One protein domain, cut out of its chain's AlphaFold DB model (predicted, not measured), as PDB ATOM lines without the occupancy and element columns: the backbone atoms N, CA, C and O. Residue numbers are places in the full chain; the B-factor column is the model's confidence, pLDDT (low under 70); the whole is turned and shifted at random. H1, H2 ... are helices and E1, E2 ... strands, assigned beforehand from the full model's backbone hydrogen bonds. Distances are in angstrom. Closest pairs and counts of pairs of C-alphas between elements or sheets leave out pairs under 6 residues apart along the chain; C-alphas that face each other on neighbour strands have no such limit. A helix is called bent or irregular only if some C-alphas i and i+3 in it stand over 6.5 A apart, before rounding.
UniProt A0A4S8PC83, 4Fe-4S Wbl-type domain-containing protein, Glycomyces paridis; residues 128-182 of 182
ATOM      1  N   THR A 128     166.072 215.024 219.163       93.19
ATOM      2  CA  THR A 128     164.630 215.055 218.866       93.19
ATOM      3  C   THR A 128     164.108 213.707 218.379       93.19
ATOM      4  O   THR A 128     162.940 213.388 218.570       93.19
ATOM      5  N   HIS A 129     164.975 212.894 217.773       94.62
ATOM      6  CA  HIS A 129     164.641 211.580 217.235       94.62
ATOM      7  C   HIS A 129     165.721 210.565 217.600       94.62
ATOM      8  O   HIS A 129     166.895 210.901 217.768       94.62
ATOM      9  N   CYS A 130     165.331 209.300 217.730       93.38
ATOM     10  CA  CYS A 130     166.282 208.213 217.915       93.38
ATOM     11  C   CYS A 130     166.962 207.845 216.585       93.38
ATOM     12  O   CYS A 130     166.521 208.248 215.512       93.38
ATOM     13  N   ALA A 131     167.995 206.999 216.639       90.25
ATOM     14  CA  ALA A 131     168.693 206.528 215.436       90.25
ATOM     15  C   ALA A 131     167.787 205.785 214.429       90.25
ATOM     16  O   ALA A 131     168.129 205.691 213.257       90.25
ATOM     17  N   ALA A 132     166.640 205.262 214.875       89.69
ATOM     18  CA  ALA A 132     165.636 204.624 214.022       89.69
ATOM     19  C   ALA A 132     164.534 205.592 213.536       89.69
ATOM     20  O   ALA A 132     163.586 205.151 212.899       89.69
ATOM     21  N   GLY A 133     164.623 206.889 213.854       93.19
ATOM     22  CA  GLY A 133     163.666 207.909 213.414       93.19
ATOM     23  C   GLY A 133     162.413 208.063 214.281       93.19
ATOM     24  O   GLY A 133     161.523 208.821 213.917       93.19
ATOM     25  N   HIS A 134     162.315 207.392 215.433       93.56
ATOM     26  CA  HIS A 134     161.206 207.630 216.365       93.56
ATOM     27  C   HIS A 134     161.411 208.940 217.124       93.56
ATOM     28  O   HIS A 134     162.483 209.148 217.698       93.56
ATOM     29  N   GLU A 135     160.374 209.772 217.175       93.88
ATOM     30  CA  GLU A 135     160.354 211.000 217.970       93.88
ATOM     31  C   GLU A 135     160.635 210.696 219.450       93.88
ATOM     32  O   GLU A 135     160.115 209.725 220.011       93.88
ATOM     33  N   LEU A 136     161.484 211.511 220.076       91.94
ATOM     34  CA  LEU A 136     161.871 211.433 221.483       91.94
ATOM     35  C   LEU A 136     161.187 212.552 222.273       91.94
ATOM     36  O   LEU A 136     161.704 213.656 222.403       91.94
ATOM     37  N   THR A 137     160.033 212.226 222.843       90.94
ATOM     38  CA  THR A 137     159.300 213.040 223.817       90.94
ATOM     39  C   THR A 137     159.449 212.426 225.210       90.94
ATOM     40  O   THR A 137     159.990 211.330 225.356       90.94
ATOM     41  N   GLU A 138     158.932 213.059 226.265       84.62
ATOM     42  CA  GLU A 138     158.948 212.443 227.605       84.62
ATOM     43  C   GLU A 138     158.165 211.112 227.676       84.62
ATOM     44  O   GLU A 138     158.468 210.244 228.504       84.62
ATOM     45  N   SER A 139     157.199 210.891 226.774       84.62
ATOM     46  CA  SER A 139     156.409 209.654 226.711       84.62
ATOM     47  C   SER A 139     157.070 208.554 225.874       84.62
ATOM     48  O   SER A 139     156.878 207.368 226.160       84.62
ATOM     49  N   THR A 140     157.921 208.890 224.903       90.38
ATOM     50  CA  THR A 140     158.614 207.902 224.057       90.38
ATOM     51  C   THR A 140     160.076 207.689 224.439       90.38
ATOM     52  O   THR A 140     160.625 206.617 224.167       90.38
ATOM     53  N   ALA A 141     160.713 208.647 225.105       92.44
ATOM     54  CA  ALA A 141     162.072 208.534 225.607       92.44
ATOM     55  C   ALA A 141     162.113 207.916 227.013       92.44
ATOM     56  O   ALA A 141     161.137 207.909 227.754       92.44
ATOM     57  N   ARG A 142     163.268 207.383 227.406       91.00
ATOM     58  CA  ARG A 142     163.544 206.941 228.777       91.00
ATOM     59  C   ARG A 142     165.008 207.135 229.124       91.00
ATOM     60  O   ARG A 142     165.859 207.096 228.238       91.00
ATOM     61  N   LEU A 143     165.311 207.252 230.410       89.69
ATOM     62  CA  LEU A 143     166.687 207.165 230.884       89.69
ATOM     63  C   LEU A 143     167.101 205.697 230.977       89.69
ATOM     64  O   LEU A 143     166.368 204.852 231.489       89.69
ATOM     65  N   ARG A 144     168.284 205.386 230.454       88.62
ATOM     66  CA  ARG A 144     168.935 204.086 230.592       88.62
ATOM     67  C   ARG A 144     170.157 204.255 231.475       88.62
ATOM     68  O   ARG A 144     171.051 205.032 231.137       88.62
ATOM     69  N   SER A 145     170.202 203.498 232.564       84.75
ATOM     70  CA  SER A 145     171.387 203.393 233.411       84.75
ATOM     71  C   SER A 145     172.483 202.632 232.662       84.75
ATOM     72  O   SER A 145     172.260 201.515 232.191       84.75
ATOM     73  N   GLY A 146     173.644 203.262 232.505       81.50
ATOM     74  CA  GLY A 146     174.868 202.666 231.974       81.50
ATOM     75  C   GLY A 146     175.948 202.541 233.049       81.50
ATOM     76  O   GLY A 146     175.668 202.622 234.244       81.50
ATOM     77  N   SER A 147     177.201 202.381 232.624       78.06
ATOM     78  CA  SER A 147     178.392 202.338 233.484       78.06
ATOM     79  C   SER A 147     178.700 203.710 234.108       78.06
ATOM     80  O   SER A 147     179.637 204.391 233.697       78.06
ATOM     81  N   GLY A 148     177.872 204.153 235.056       80.50
ATOM     82  CA  GLY A 148     178.043 205.420 235.780       80.50
ATOM     83  C   GLY A 148     177.444 206.656 235.099       80.50
ATOM     84  O   GLY A 148     177.713 207.773 235.523       80.50
ATOM     85  N   SER A 149     176.631 206.490 234.051       80.00
ATOM     86  CA  SER A 149     175.920 207.607 233.415       80.00
ATOM     87  C   SER A 149     174.527 207.209 232.933       80.00
ATOM     88  O   SER A 149     174.255 206.036 232.664       80.00
ATOM     89  N   PHE A 150     173.643 208.201 232.806       85.69
ATOM     90  CA  PHE A 150     172.317 208.034 232.220       85.69
ATOM     91  C   PHE A 150     172.331 208.451 230.748       85.69
ATOM     92  O   PHE A 150     172.709 209.573 230.402       85.69
ATOM     93  N   SER A 151     171.899 207.558 229.864       89.44
ATOM     94  CA  SER A 151     171.741 207.839 228.430       89.44
ATOM     95  C   SER A 151     170.264 207.885 228.048       89.44
ATOM     96  O   SER A 151     169.439 207.203 228.658       89.44
ATOM     97  N   VAL A 152     169.919 208.692 227.044       92.12
ATOM     98  CA  VAL A 152     168.556 208.728 226.501       92.12
ATOM     99  C   VAL A 152     168.352 207.510 225.600       92.12
ATOM    100  O   VAL A 152     169.123 207.265 224.675       92.12
ATOM    101  N   GLY A 153     167.308 206.734 225.876       92.88
ATOM    102  CA  GLY A 153     166.856 205.609 225.063       92.88
ATOM    103  C   GLY A 153     165.433 205.811 224.547       92.88
ATOM    104  O   GLY A 153     164.667 206.588 225.102       92.88
ATOM    105  N   CYS A 154     165.063 205.069 223.503       94.88
ATOM    106  CA  CYS A 154     163.717 205.074 222.932       94.88
ATOM    107  C   CYS A 154     162.922 203.857 223.429       94.88
ATOM    108  O   CYS A 154     163.332 202.714 223.202       94.88
ATOM    109  N   ARG A 155     161.764 204.092 224.062       93.06
ATOM    110  CA  ARG A 155     160.847 203.042 224.536       93.06
ATOM    111  C   ARG A 155     160.343 202.163 223.390       93.06
ATOM    112  O   ARG A 155     160.235 200.954 223.574       93.06
ATOM    113  N   VAL A 156     160.082 202.740 222.213       92.69
ATOM    114  CA  VAL A 156     159.613 201.992 221.030       92.69
ATOM    115  C   VAL A 156     160.677 200.996 220.571       92.69
ATOM    116  O   VAL A 156     160.411 199.799 220.545       92.69
ATOM    117  N   CYS A 157     161.915 201.452 220.353       93.75
ATOM    118  CA  CYS A 157     163.005 200.558 219.951       93.75
ATOM    119  C   CYS A 157     163.276 199.452 220.981       93.75
ATOM    120  O   CYS A 157     163.649 198.338 220.618       93.75
ATOM    121  N   ASP A 158     163.135 199.751 222.273       91.50
ATOM    122  CA  ASP A 158     163.351 198.759 223.325       91.50
ATOM    123  C   ASP A 158     162.237 197.703 223.351       91.50
ATOM    124  O   ASP A 158     162.527 196.515 223.512       91.50
ATOM    125  N   ARG A 159     160.985 198.109 223.109       92.75
ATOM    126  CA  ARG A 159     159.851 197.194 222.926       92.75
ATOM    127  C   ARG A 159     160.045 196.291 221.705       92.75
ATOM    128  O   ARG A 159     159.872 195.080 221.820       92.75
ATOM    129  N   ASP A 160     160.479 196.840 220.574       91.25
ATOM    130  CA  ASP A 160     160.707 196.057 219.352       91.25
ATOM    131  C   ASP A 160     161.809 195.010 219.560       91.25
ATOM    132  O   ASP A 160     161.635 193.828 219.244       91.25
ATOM    133  N   ARG A 161     162.920 195.407 220.199       90.19
ATOM    134  CA  ARG A 161     164.004 194.487 220.585       90.19
ATOM    135  C   ARG A 161     163.524 193.391 221.532       90.19
ATOM    136  O   ARG A 161     163.958 192.247 221.406       90.19
ATOM    137  N   TYR A 162     162.651 193.723 222.482       91.06
ATOM    138  CA  TYR A 162     162.066 192.746 223.397       91.06
ATOM    139  C   TYR A 162     161.220 191.708 222.645       91.06
ATOM    140  O   TYR A 162     161.394 190.504 222.849       91.06
ATOM    141  N   HIS A 163     160.355 192.151 221.729       93.88
ATOM    142  CA  HIS A 163     159.519 191.247 220.939       93.88
ATOM    143  C   HIS A 163     160.333 190.352 220.002       93.88
ATOM    144  O   HIS A 163     160.043 189.155 219.923       93.88
ATOM    145  N   ALA A 164     161.367 190.896 219.354       90.75
ATOM    146  CA  ALA A 164     162.275 190.128 218.508       90.75
ATOM    147  C   ALA A 164     162.951 188.996 219.300       90.75
ATOM    148  O   ALA A 164     162.797 187.827 218.945       90.75
ATOM    149  N   ARG A 165     163.561 189.316 220.454       92.25
ATOM    150  CA  ARG A 165     164.169 188.310 221.348       92.25
ATOM    151  C   ARG A 165     163.164 187.256 221.803       92.25
ATOM    152  O   ARG A 165     163.474 186.069 221.837       92.25
ATOM    153  N   GLY A 166     161.944 187.666 222.146       94.31
ATOM    154  CA  GLY A 166     160.884 186.734 222.528       94.31
ATOM    155  C   GLY A 166     160.501 185.774 221.394       94.31
ATOM    156  O   GLY A 166     160.238 184.597 221.645       94.31
ATOM    157  N   ALA A 167     160.481 186.251 220.147       92.31
ATOM    158  CA  ALA A 167     160.242 185.413 218.977       92.31
ATOM    159  C   ALA A 167     161.388 184.415 218.742       92.31
ATOM    160  O   ALA A 167     161.111 183.243 218.480       92.31
ATOM    161  N   ASP A 168     162.641 184.845 218.913       94.19
ATOM    162  CA  ASP A 168     163.823 183.977 218.824       94.19
ATOM    163  C   ASP A 168     163.778 182.845 219.856       94.19
ATOM    164  O   ASP A 168     163.900 181.674 219.499       94.19
ATOM    165  N   LEU A 169     163.496 183.165 221.124       94.31
ATOM    166  CA  LEU A 169     163.394 182.167 222.195       94.31
ATOM    167  C   LEU A 169     162.282 181.142 221.935       94.31
ATOM    168  O   LEU A 169     162.456 179.950 222.188       94.31
ATOM    169  N   ARG A 170     161.132 181.581 221.406       94.31
ATOM    170  CA  ARG A 170     160.043 180.668 221.023       94.31
ATOM    171  C   ARG A 170     160.444 179.755 219.866       94.31
ATOM    172  O   ARG A 170     160.078 178.582 219.890       94.31
ATOM    173  N   ARG A 171     161.183 180.265 218.874       94.19
ATOM    174  CA  ARG A 171     161.724 179.449 217.774       94.19
ATOM    175  C   ARG A 171     162.710 178.403 218.291       94.19
ATOM    176  O   ARG A 171     162.523 177.230 217.992       94.19
ATOM    177  N   ALA A 172     163.671 178.805 219.124       94.69
ATOM    178  CA  ALA A 172     164.656 177.900 219.718       94.69
ATOM    179  C   ALA A 172     163.996 176.782 220.541       94.69
ATOM    180  O   ALA A 172     164.312 175.611 220.360       94.69
ATOM    181  N   ARG A 173     163.000 177.116 221.374       95.94
ATOM    182  CA  ARG A 173     162.231 176.117 222.141       95.94
ATOM    183  C   ARG A 173     161.497 175.117 221.249       95.94
ATOM    184  O   ARG A 173     161.473 173.933 221.559       95.94
ATOM    185  N   ARG A 174     160.896 175.578 220.147       96.19
ATOM    186  CA  ARG A 174     160.230 174.690 219.179       96.19
ATOM    187  C   ARG A 174     161.223 173.783 218.454       96.19
ATOM    188  O   ARG A 174     160.868 172.647 218.177       96.19
ATOM    189  N   ALA A 175     162.422 174.275 218.140       94.38
ATOM    190  CA  ALA A 175     163.480 173.466 217.537       94.38
ATOM    191  C   ALA A 175     163.956 172.370 218.505       94.38
ATOM    192  O   ALA A 175     163.874 171.197 218.162       94.38
ATOM    193  N   ALA A 176     164.284 172.735 219.748       93.69
ATOM    194  CA  ALA A 176     164.692 171.782 220.783       93.69
ATOM    195  C   ALA A 176     163.612 170.724 221.078       93.69
ATOM    196  O   ALA A 176     163.917 169.552 221.268       93.69
ATOM    197  N   ALA A 177     162.330 171.113 221.076       93.81
ATOM    198  CA  ALA A 177     161.230 170.165 221.251       93.81
ATOM    199  C   ALA A 177     161.125 169.156 220.095       93.81
ATOM    200  O   ALA A 177     160.785 168.007 220.339       93.81
ATOM    201  N   LYS A 178     161.421 169.572 218.855       94.44
ATOM    202  CA  LYS A 178     161.458 168.663 217.700       94.44
ATOM    203  C   LYS A 178     162.642 167.701 217.784       94.44
ATOM    204  O   LYS A 178     162.466 166.522 217.512       94.44
ATOM    205  N   GLU A 179     163.811 168.192 218.187       90.56
ATOM    206  CA  GLU A 179     165.009 167.364 218.390       90.56
ATOM    207  C   GLU A 179     164.793 166.308 219.478       90.56
ATOM    208  O   GLU A 179     165.194 165.173 219.296       90.56
ATOM    209  N   ALA A 180     164.092 166.641 220.566       86.81
ATOM    210  CA  ALA A 180     163.785 165.687 221.635       86.81
ATOM    211  C   ALA A 180     162.752 164.609 221.244       86.81
ATOM    212  O   ALA A 180     162.595 163.624 221.961       86.81
ATOM    213  N   THR A 181     162.006 164.816 220.154       88.88
ATOM    214  CA  THR A 181     161.038 163.837 219.626       88.88
ATOM    215  C   THR A 181     161.615 162.925 218.542       88.88
ATOM    216  O   THR A 181     160.901 162.032 218.087       88.88
ATOM    217  N   HIS A 182     162.860 163.158 218.121       69.69
ATOM    218  CA  HIS A 182     163.599 162.342 217.158       69.69
ATOM    219  C   HIS A 182     164.642 161.481 217.874       69.69
ATOM    220  O   HIS A 182     164.848 160.341 217.404       69.69
TER     221      HIS A 182
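AT A GLANCE: This is residues 128 to 182 of the 182 residues of the protein "4Fe-4S Wbl-type domain-containing protein" of Glycomyces paridis (UniProt A0A4S8PC83). A small head of a looped stretch and a two-stranded hairpin sits at one end of one long helix, H1, which sticks out of it as a free arm, residues 159 to 182. The hairpin, E1 and E2, points away from the line of H1, so that hairpin and helix together look like an L, with residues 128 to 140 looped near its corner. The printed part has 55 residues, with two named strands and one named helix in the order E1, E2, H1; the two strands form an antiparallel sheet in the order E1 - E2, and the class is mixed, helices and strands. The whole is extended, with a radius of gyration of the C-alphas of 16.9 A, and the C-alphas span 52 by 26 by 17 A, only just elongated.

HOW THE PARTS SIT: Residues 128 to 140 come first and hold no named element; their C-alphas lie 13 to 20 A from the mean of all C-alphas. E1, residues 141 to 145, and E2, residues 150 to 154, are antiparallel neighbours and form a hairpin, with 141 degrees between their N-to-C directions. The C-alphas of Ala 141 and Cys 154 face each other at 4.7 A, and those of Ser 145 and Phe 150 at 4.9 A. Across the pair, N 142 and O 153 are within hydrogen-bond range at 2.8 A, and so are N 151 and O 144 at 3.0 A. H1, residues 155 to 179, follows E2 by a tight link with 0 residues between them. The closest C-alphas of E1 and H1 are those of Ala 141 and Arg 155, 5.7 A apart, while the two elements' centres are 23.1 A apart. In H1 every O i to N i+4 pair is within hydrogen-bond range.

IN THESE COORDINATES: The printed part begins at Thr 128, with its C-alpha at (164.630, 215.055, 218.866). E1, Ala 141 to Ser 145, measures 13.2 A from first to last C-alpha and begins at (162.072, 208.534, 225.607). E2, Phe 150 to Cys 154, measures 13.0 A. H1, Arg 155 to Glu 179, measures 36.4 A and is not bent; its C-alphas run from (160.847, 203.042, 224.536) to (165.009, 167.364, 218.390).

THE WHOLE: The two C-alphas farthest apart are those of Thr 128 and His 182, 52.8 A. Residues 159 to 182, of which 159 to 179 belong to H1, stand free; without them the body has 31 residues, spans 26 by 17 by 16 A and has a radius of gyration of 9.3 A. The links E1 to E2 and E2 to H1 are tight, and the printed part has no cut. His 182 is the chain's last residue. The mean pLDDT of the printed part is 90.6, and one residue, 182, is under 70.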